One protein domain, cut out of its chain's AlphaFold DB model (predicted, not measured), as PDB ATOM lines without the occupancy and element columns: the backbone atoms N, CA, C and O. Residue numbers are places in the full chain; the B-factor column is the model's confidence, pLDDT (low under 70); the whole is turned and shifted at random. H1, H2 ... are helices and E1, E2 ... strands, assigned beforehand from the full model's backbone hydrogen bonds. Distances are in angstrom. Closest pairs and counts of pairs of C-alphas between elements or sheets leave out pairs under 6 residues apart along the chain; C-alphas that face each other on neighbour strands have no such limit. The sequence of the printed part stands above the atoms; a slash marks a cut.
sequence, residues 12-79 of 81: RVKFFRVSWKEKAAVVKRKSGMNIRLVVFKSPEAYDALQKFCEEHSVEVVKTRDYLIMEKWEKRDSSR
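What this domain is: This is residues 12 to 79 of the 81 residues of an uncharacterized protein of Halobacillus locisalis (UniProt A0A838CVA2). A four-stranded sheet has one helix, H1, over one face and the other face bare; a second helix, H2, starts at one end of the sheet, only grazes it, and runs away from it as an arm. Residues 74 to 79, at the end of this arm, stick out. The printed part has 68 residues with two named helices and four named strands, in the order E1 E2 E3 H1 E4 H2. The sheet is mixed, in the order E3 E2 E1 E4, and the class is mixed, helices and strands. The whole is compact, with a radius of gyration of the C-alphas of 12.4 A, yet elongated, spanning 43 by 24 by 21 A.

How they stand to each other: Look first at E1, residues 12 to 17, and E2, residues 23 to 28, the inner strands: they form an antiparallel hairpin at 155 degrees, with N 14 and O 26 within hydrogen-bond range at 2.9 A. E3, residues 35 to 38, an edge strand, makes a hairpin with E2, antiparallel at 179 degrees; N 25 and O 37 are 2.8 A apart. E1 E2 E3 are a meander, each strand the antiparallel neighbour of the one before. On the other side of E1, E4, residues 59 to 62, is parallel to it at 14 degrees, with N 13 and O 59 at 2.8 A. H1, residues 43 to 55, is on the sheet at a height of 9.7 A, making two layers, a helix layer on one face of a sheet. It runs along the strands, at 18 degrees to E1 on the local plane, over E2 and E1 and only just over E4, on which 3 of its 13 C-alphas fall. The closest C-alphas of H1 and E4 are those of Cys 53 and Val 60, 6.9 A apart. E3, H1 and E4 form a split strand-helix-strand unit, two strands running the same way with E2 and E1 between them; its crossover is right-handed. H2, residues 64 to 77, only grazes the sheet with its residues 64 to 70; its closest C-alpha pair with E1 is Tyr 66 and Phe 16, 5.1 A. H1 and H2 are apart. In H1 and H2 every O i to N i+4 pair is within hydrogen-bond range.

Where its parts are: Find C-alpha 12 at (10.897, 9.652, -34.883), where E1 begins and runs 16.7 A; E2 runs 16.5 A, E3 9.5 A and E4 10.1 A. H1 runs 18.7 A from C-alpha 43 at (21.089, 2.754, -18.683). H2 runs 20.3 A to C-alpha 77 at (28.023, 11.912, -12.163).

The domain as a whole: The farthest C-alphas, of Ser 31 and Arg 79, are 44.2 A apart. The printed part has no cut and no long link. Its mean pLDDT is 90.0; residues 41 and 79 are under 70.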
ATOM      1  N   ARG A  12      10.299   9.029 -36.065       97.88
ATOM      2  CA  ARG A  12      10.897   9.652 -34.883       97.88
ATOM      3  C   ARG A  12      10.776   8.813 -33.619       97.88
ATOM      4  O   ARG A  12       9.807   8.073 -33.428       97.88
ATOM      5  N   VAL A  13      11.676   9.069 -32.682       97.62
ATOM      6  CA  VAL A  13      11.589   8.613 -31.292       97.62
ATOM      7  C   VAL A  13      11.516   9.829 -30.378       97.62
ATOM      8  O   VAL A  13      12.349  10.731 -30.438       97.62
ATOM      9  N   LYS A  14      10.494   9.867 -29.517       97.12
ATOM     10  CA  LYS A  14      10.344  10.924 -28.511       97.12
ATOM     11  C   LYS A  14      10.731  10.404 -27.133       97.12
ATOM     12  O   LYS A  14      10.021   9.563 -26.587       97.12
ATOM     13  N   PHE A  15      11.773  10.974 -26.547       95.06
ATOM     14  CA  PHE A  15      12.177  10.748 -25.164       95.06
ATOM     15  C   PHE A  15      11.470  11.719 -24.220       95.06
ATOM     16  O   PHE A  15      11.337  12.920 -24.486       95.06
ATOM     17  N   PHE A  16      10.982  11.176 -23.115       94.00
ATOM     18  CA  PHE A  16      10.279  11.898 -22.065       94.00
ATOM     19  C   PHE A  16      10.514  11.208 -20.722       94.00
ATOM     20  O   PHE A  16      11.049  10.106 -20.659       94.00
ATOM     21  N   ARG A  17      10.146  11.862 -19.626       91.81
ATOM     22  CA  ARG A  17      10.202  11.256 -18.293       91.81
ATOM     23  C   ARG A  17       8.799  10.890 -17.827       91.81
ATOM     24  O   ARG A  17       7.846  11.586 -18.182       91.81
ATOM     25  N   VAL A  18       8.675   9.821 -17.049       89.50
ATOM     26  CA  VAL A  18       7.402   9.435 -16.403       89.50
ATOM     27  C   VAL A  18       7.382   9.744 -14.912       89.50
ATOM     28  O   VAL A  18       6.312   9.934 -14.345       89.50
ATOM     29  N   SER A  19       8.557   9.903 -14.308       86.88
ATOM     30  CA  SER A  19       8.742  10.432 -12.960       86.88
ATOM     31  C   SER A  19      10.057  11.215 -12.895       86.88
ATOM     32  O   SER A  19      10.734  11.400 -13.908       86.88
ATOM     33  N   TRP A  20      10.437  11.702 -11.714       84.00
ATOM     34  CA  TRP A  20      11.678  12.464 -11.529       84.00
ATOM     35  C   TRP A  20      12.954  11.679 -11.857       84.00
ATOM     36  O   TRP A  20      13.970  12.308 -12.133       84.00
ATOM     37  N   LYS A  21      12.895  10.342 -11.813       81.06
ATOM     38  CA  LYS A  21      14.050   9.452 -12.015       81.06
ATOM     39  C   LYS A  21      13.870   8.458 -13.163       81.06
ATOM     40  O   LYS A  21      14.779   7.691 -13.448       81.06
ATOM     41  N   GLU A  22      12.707   8.432 -13.811       87.19
ATOM     42  CA  GLU A  22      12.399   7.404 -14.808       87.19
ATOM     43  C   GLU A  22      12.357   7.974 -16.219       87.19
ATOM     44  O   GLU A  22      11.469   8.755 -16.589       87.19
ATOM     45  N   LYS A  23      13.304   7.499 -17.029       89.81
ATOM     46  CA  LYS A  23      13.352   7.706 -18.472       89.81
ATOM     47  C   LYS A  23      12.302   6.841 -19.166       89.81
ATOM     48  O   LYS A  23      12.063   5.688 -18.798       89.81
ATOM     49  N   ALA A  24      11.715   7.393 -20.217       93.12
ATOM     50  CA  ALA A  24      10.815   6.700 -21.120       93.12
ATOM     51  C   ALA A  24      10.995   7.216 -22.553       93.12
ATOM     52  O   ALA A  24      11.508   8.309 -22.801       93.12
ATOM     53  N   ALA A  25      10.551   6.417 -23.513       95.25
ATOM     54  CA  ALA A  25      10.495   6.798 -24.910       95.25
ATOM     55  C   ALA A  25       9.188   6.334 -25.542       95.25
ATOM     56  O   ALA A  25       8.515   5.413 -25.078       95.25
ATOM     57  N   VAL A  26       8.804   6.998 -26.621       95.69
ATOM     58  CA  VAL A  26       7.771   6.503 -27.519       95.69
ATOM     59  C   VAL A  26       8.337   6.480 -28.927       95.69
ATOM     60  O   VAL A  26       8.741   7.513 -29.465       95.69
ATOM     61  N   VAL A  27       8.361   5.287 -29.506       96.12
ATOM     62  CA  VAL A  27       8.684   5.065 -30.909       96.12
ATOM     63  C   VAL A  27       7.432   5.417 -31.696       96.12
ATOM     64  O   VAL A  27       6.384   4.773 -31.558       96.12
ATOM     65  N   LYS A  28       7.512   6.503 -32.464       97.25
ATOM     66  CA  LYS A  28       6.456   6.848 -33.409       97.25
ATOM     67  C   LYS A  28       6.603   5.950 -34.618       97.25
ATOM     68  O   LYS A  28       7.719   5.652 -35.020       97.25
ATOM     69  N   ARG A  29       5.477   5.528 -35.179       96.31
ATOM     70  CA  ARG A  29       5.447   4.721 -36.395       96.31
ATOM     71  C   ARG A  29       4.683   5.459 -37.483       96.31
ATOM     72  O   ARG A  29       3.741   6.188 -37.172       96.31
ATOM     73  N   LYS A  30       5.084   5.267 -38.741       96.31
ATOM     74  CA  LYS A  30       4.332   5.741 -39.915       96.31
ATOM     75  C   LYS A  30       2.946   5.095 -39.966       96.31
ATOM     76  O   LYS A  30       1.980   5.756 -40.329       96.31
ATOM     77  N   SER A  31       2.862   3.822 -39.580       92.75
ATOM     78  CA  SER A  31       1.639   3.023 -39.581       92.75
ATOM     79  C   SER A  31       1.449   2.288 -38.244       92.75
ATOM     80  O   SER A  31       2.409   1.946 -37.549       92.75
ATOM     81  N   GLY A  32       0.193   2.040 -37.867       90.25
ATOM     82  CA  GLY A  32      -0.151   1.282 -36.661       90.25
ATOM     83  C   GLY A  32       0.050   2.035 -35.337       90.25
ATOM     84  O   GLY A  32       0.110   3.262 -35.275       90.25
ATOM     85  N   MET A  33       0.094   1.276 -34.239       92.19
ATOM     86  CA  MET A  33       0.200   1.832 -32.888       92.19
ATOM     87  C   MET A  33       1.628   2.253 -32.543       92.19
ATOM     88  O   MET A  33       2.585   1.522 -32.794       92.19
ATOM     89  N   ASN A  34       1.756   3.405 -31.881       94.88
ATOM     90  CA  ASN A  34       3.017   3.840 -31.284       94.88
ATOM     91  C   ASN A  34       3.493   2.831 -30.232       94.88
ATOM     92  O   ASN A  34       2.695   2.372 -29.413       94.88
ATOM     93  N   ILE A  35       4.798   2.566 -30.191       93.69
ATOM     94  CA  ILE A  35       5.383   1.664 -29.195       93.69
ATOM     95  C   ILE A  35       5.896   2.509 -28.036       93.69
ATOM     96  O   ILE A  35       6.789   3.340 -28.200       93.69
ATOM     97  N   ARG A  36       5.310   2.323 -26.852       91.62
ATOM     98  CA  ARG A  36       5.710   3.040 -25.640       91.62
ATOM     99  C   ARG A  36       6.704   2.193 -24.849       91.62
ATOM    100  O   ARG A  36       6.364   1.114 -24.383       91.62
ATOM    101  N   LEU A  37       7.907   2.720 -24.677       89.81
ATOM    102  CA  LEU A  37       8.981   2.141 -23.881       89.81
ATOM    103  C   LEU A  37       9.017   2.894 -22.548       89.81
ATOM    104  O   LEU A  37       9.572   3.987 -22.451       89.81
ATOM    105  N   VAL A  38       8.324   2.374 -21.537       82.44
ATOM    106  CA  VAL A  38       8.268   2.977 -20.195       82.44
ATOM    107  C   VAL A  38       9.266   2.256 -19.299       82.44
ATOM    108  O   VAL A  38       9.340   1.033 -19.348       82.44
ATOM    109  N   VAL A  39       9.972   3.008 -18.450       70.94
ATOM    110  CA  VAL A  39      10.895   2.479 -17.438       70.94
ATOM    111  C   VAL A  39      12.082   1.765 -18.085       70.94
ATOM    112  O   VAL A  39      12.195   0.539 -18.054       70.94
ATOM    113  N   PHE A  40      13.005   2.545 -18.654       71.06
ATOM    114  CA  PHE A  40      14.341   2.028 -18.953       71.06
ATOM    115  C   PHE A  40      15.008   1.632 -17.631       71.06
ATOM    116  O   PHE A  40      15.565   2.470 -16.930       71.06
ATOM    117  N   LYS A  41      14.892   0.354 -17.250       68.44
ATOM    118  CA  LYS A  41      15.503  -0.175 -16.020       68.44
ATOM    119  C   LYS A  41      17.028  -0.243 -16.107       68.44
ATOM    120  O   LYS A  41      17.683  -0.324 -15.078       68.44
ATOM    121  N   SER A  42      17.567  -0.228 -17.323       76.75
ATOM    122  CA  SER A  42      18.992  -0.322 -17.619       76.75
ATOM    123  C   SER A  42      19.429   0.941 -18.385       76.75
ATOM    124  O   SER A  42      18.763   1.305 -19.364       76.75
ATOM    125  N   PRO A  43      20.500   1.634 -17.946       74.25
ATOM    126  CA  PRO A  43      21.089   2.754 -18.683       74.25
ATOM    127  C   PRO A  43      21.466   2.380 -20.122       74.25
ATOM    128  O   PRO A  43      21.230   3.154 -21.046       74.25
ATOM    129  N   GLU A  44      21.936   1.149 -20.324       85.00
ATOM    130  CA  GLU A  44      22.370   0.626 -21.620       85.00
ATOM    131  C   GLU A  44      21.224   0.598 -22.640       85.00
ATOM    132  O   GLU A  44      21.445   0.801 -23.832       85.00
ATOM    133  N   ALA A  45      19.981   0.399 -22.190       86.12
ATOM    134  CA  ALA A  45      18.815   0.411 -23.071       86.12
ATOM    135  C   ALA A  45      18.525   1.807 -23.650       86.12
ATOM    136  O   ALA A  45      18.034   1.918 -24.776       86.12
ATOM    137  N   TYR A  46      18.828   2.871 -22.898       87.31
ATOM    138  CA  TYR A  46      18.720   4.238 -23.402       87.31
ATOM    139  C   TYR A  46      19.785   4.507 -24.468       87.31
ATOM    140  O   TYR A  46      19.448   4.951 -25.566       87.31
ATOM    141  N   ASP A  47      21.042   4.180 -24.166       89.00
ATOM    142  CA  ASP A  47      22.166   4.406 -25.077       89.00
ATOM    143  C   ASP A  47      22.023   3.580 -26.361       89.00
ATOM    144  O   ASP A  47      22.241   4.093 -27.458       89.00
ATOM    145  N   ALA A  48      21.557   2.335 -26.252       92.44
ATOM    146  CA  ALA A  48      21.266   1.488 -27.404       92.44
ATOM    147  C   ALA A  48      20.173   2.088 -28.302       92.44
ATOM    148  O   ALA A  48      20.316   2.089 -29.524       92.44
ATOM    149  N   LEU A  49      19.097   2.635 -27.724       93.06
ATOM    150  CA  LEU A  49      18.032   3.265 -28.509       93.06
ATOM    151  C   LEU A  49      18.492   4.583 -29.146       93.06
ATOM    152  O   LEU A  49      18.112   4.883 -30.276       93.06
ATOM    153  N   GLN A  50      19.305   5.366 -28.434       92.75
ATOM    154  CA  GLN A  50      19.925   6.582 -28.958       92.75
ATOM    155  C   GLN A  50      20.808   6.248 -30.171       92.75
ATOM    156  O   GLN A  50      20.645   6.864 -31.224       92.75
ATOM    157  N   LYS A  51      21.672   5.234 -30.037       95.94
ATOM    158  CA  LYS A  51      22.559   4.747 -31.097       95.94
ATOM    159  C   LYS A  51      21.779   4.212 -32.298       95.94
ATOM    160  O   LYS A  51      22.073   4.592 -33.422       95.94
ATOM    161  N   PHE A  52      20.729   3.424 -32.064       95.75
ATOM    162  CA  PHE A  52      19.829   2.967 -33.127       95.75
ATOM    163  C   PHE A  52      19.248   4.143 -33.926       95.75
ATOM    164  O   PHE A  52      19.189   4.100 -35.153       95.75
ATOM    165  N   CYS A  53      18.821   5.210 -33.242       96.56
ATOM    166  CA  CYS A  53      18.267   6.368 -33.937       96.56
ATOM    167  C   CYS A  53      19.316   7.082 -34.797       96.56
ATOM    168  O   CYS A  53      18.994   7.528 -35.893       96.56
ATOM    169  N   GLU A  54      20.554   7.176 -34.315       96.69
ATOM    170  CA  GLU A  54      21.671   7.754 -35.062       96.69
ATOM    171  C   GLU A  54      22.012   6.923 -36.308       96.69
ATOM    172  O   GLU A  54      22.030   7.459 -37.415       96.69
ATOM    173  N   GLU A  55      22.185   5.607 -36.151       98.00
ATOM    174  CA  GLU A  55      22.547   4.682 -37.236       98.00
ATOM    175  C   GLU A  55      21.511   4.657 -38.367       98.00
ATOM    176  O   GLU A  55      21.867   4.571 -39.541       98.00
ATOM    177  N   HIS A  56      20.228   4.775 -38.024       97.38
ATOM    178  CA  HIS A  56      19.127   4.731 -38.987       97.38
ATOM    179  C   HIS A  56      18.565   6.112 -39.354       97.38
ATOM    180  O   HIS A  56      17.518   6.192 -39.994       97.38
ATOM    181  N   SER A  57      19.242   7.203 -38.969       95.94
ATOM    182  CA  SER A  57      18.800   8.584 -39.242       95.94
ATOM    183  C   SER A  57      17.354   8.874 -38.796       95.94
ATOM    184  O   SER A  57      16.610   9.609 -39.449       95.94
ATOM    185  N   VAL A  58      16.946   8.294 -37.669       97.75
ATOM    186  CA  VAL A  58      15.634   8.510 -37.052       97.75
ATOM    187  C   VAL A  58      15.661   9.802 -36.241       97.75
ATOM    188  O   VAL A  58      16.541  10.019 -35.407       97.75
ATOM    189  N   GLU A  59      14.655  10.657 -36.424       97.94
ATOM    190  CA  GLU A  59      14.555  11.920 -35.691       97.94
ATOM    191  C   GLU A  59      14.415  11.673 -34.176       97.94
ATOM    192  O   GLU A  59      13.490  10.997 -33.713       97.94
ATOM    193  N   VAL A  60      15.300  12.277 -33.381       97.38
ATOM    194  CA  VAL A  60      15.245  12.220 -31.915       97.38
ATOM    195  C   VAL A  60      14.645  13.505 -31.359       97.38
ATOM    196  O   VAL A  60      15.207  14.589 -31.497       97.38
ATOM    197  N   VAL A  61      13.527  13.379 -30.644       97.62
ATOM    198  CA  VAL A  61      12.876  14.495 -29.947       97.62
ATOM    199  C   VAL A  61      12.961  14.276 -28.443       97.62
ATOM    200  O   VAL A  61      12.528  13.247 -27.937       97.62
ATOM    201  N   LYS A  62      13.447  15.264 -27.692       96.12
ATOM    202  CA  LYS A  62      13.493  15.222 -26.222       96.12
ATOM    203  C   LYS A  62      12.570  16.285 -25.639       96.12
ATOM    204  O   LYS A  62      12.563  17.423 -26.104       96.12
ATOM    205  N   THR A  63      11.772  15.947 -24.626       96.00
ATOM    206  CA  THR A  63      10.982  16.972 -23.922       96.00
ATOM    207  C   THR A  63      11.879  17.859 -23.060       96.00
ATOM    208  O   THR A  63      12.932  17.430 -22.594       96.00
ATOM    209  N   ARG A  64      11.442  19.095 -22.782       95.81
ATOM    210  CA  ARG A  64      12.154  20.010 -21.870       95.81
ATOM    211  C   ARG A  64      12.444  19.356 -20.518       95.81
ATOM    212  O   ARG A  64      13.558  19.409 -20.016       95.81
ATOM    213  N   ASP A  65      11.429  18.708 -19.970       93.62
ATOM    214  CA  ASP A  65      11.479  17.968 -18.716       93.62
ATOM    215  C   ASP A  65      12.515  16.840 -18.720       93.62
ATOM    216  O   ASP A  65      13.229  16.642 -17.738       93.62
ATOM    217  N   TYR A  66      12.625  16.132 -19.844       93.00
ATOM    218  CA  TYR A  66      13.645  15.112 -20.042       93.00
ATOM    219  C   TYR A  66      15.051  15.716 -20.071       93.00
ATOM    220  O   TYR A  66      15.939  15.252 -19.363       93.00
ATOM    221  N   LEU A  67      15.239  16.804 -20.822       93.94
ATOM    222  CA  LEU A  67      16.522  17.506 -20.913       93.94
ATOM    223  C   LEU A  67      16.989  18.051 -19.555       93.94
ATOM    224  O   LEU A  67      18.185  18.062 -19.275       93.94
ATOM    225  N   ILE A  68      16.066  18.510 -18.705       93.38
ATOM    226  CA  ILE A  68      16.387  18.954 -17.339       93.38
ATOM    227  C   ILE A  68      16.916  17.783 -16.505       93.38
ATOM    228  O   ILE A  68      17.936  17.927 -15.834       93.38
ATOM    229  N   MET A  69      16.258  16.627 -16.581       90.81
ATOM    230  CA  MET A  69      16.680  15.418 -15.875       90.81
ATOM    231  C   MET A  69      18.068  14.946 -16.334       90.81
ATOM    232  O   MET A  69      18.933  14.734 -15.492       90.81
ATOM    233  N   GLU A  70      18.330  14.892 -17.646       90.00
ATOM    234  CA  GLU A  70      19.660  14.537 -18.174       90.00
ATOM    235  C   GLU A  70      20.761  15.491 -17.692       90.00
ATOM    236  O   GLU A  70      21.879  15.071 -17.396       90.00
ATOM    237  N   LYS A  71      20.465  16.795 -17.596       91.12
ATOM    238  CA  LYS A  71      21.415  17.777 -17.056       91.12
ATOM    239  C   LYS A  71      21.730  17.513 -15.584       91.12
ATOM    240  O   LYS A  71      22.872  17.706 -15.168       91.12
ATOM    241  N   TRP A  72      20.739  17.105 -14.795       89.38
ATOM    242  CA  TRP A  72      20.942  16.773 -13.385       89.38
ATOM    243  C   TRP A  72      21.753  15.497 -13.209       89.38
ATOM    244  O   TRP A  72      22.692  15.520 -12.422       89.38
ATOM    245  N   GLU A  73      21.453  14.447 -13.976       85.88
ATOM    246  CA  GLU A  73      22.229  13.200 -13.972       85.88
ATOM    247  C   GLU A  73      23.696  13.457 -14.316       85.88
ATOM    248  O   GLU A  73      24.577  13.073 -13.557       85.88
ATOM    249  N   LYS A  74      23.971  14.202 -15.398       85.44
ATOM    250  CA  LYS A  74      25.348  14.555 -15.776       85.44
ATOM    251  C   LYS A  74      26.079  15.292 -14.657       85.44
ATOM    252  O   LYS A  74      27.233  14.984 -14.374       85.44
ATOM    253  N   ARG A  75      25.417  16.256 -14.007       84.25
ATOM    254  CA  ARG A  75      26.004  17.015 -12.894       84.25
ATOM    255  C   ARG A  75      26.281  16.129 -11.681       84.25
ATOM    256  O   ARG A  75      27.278  16.354 -11.009       84.25
ATOM    257  N   ASP A  76      25.402  15.178 -11.391       81.25
ATOM    258  CA  ASP A  76      25.577  14.235 -10.289       81.25
ATOM    259  C   ASP A  76      26.770  13.311 -10.550       81.25
ATOM    260  O   ASP A  76      27.693  13.281  -9.745       81.25
ATOM    261  N   SER A  77      26.859  12.709 -11.743       76.25
ATOM    262  CA  SER A  77      28.023  11.912 -12.163       76.25
ATOM    263  C   SER A  77      29.342  12.694 -12.131       76.25
ATOM    264  O   SER A  77      30.391  12.110 -11.887       76.25
ATOM    265  N   SER A  78      29.300  14.015 -12.338       71.44
ATOM    266  CA  SER A  78      30.480  14.896 -12.292       71.44
ATOM    267  C   SER A  78      30.952  15.235 -10.873       71.44
ATOM    268  O   SER A  78      32.007  15.832 -10.722       71.44
ATOM    269  N   ARG A  79      30.145  14.953  -9.842       65.94
ATOM    270  CA  ARG A  79      30.455  15.251  -8.431       65.94
ATOM    271  C   ARG A  79      31.024  14.051  -7.674       65.94
ATOM    272  O   ARG A  79      31.377  14.192  -6.509       65.94
TER     273      ARG A  79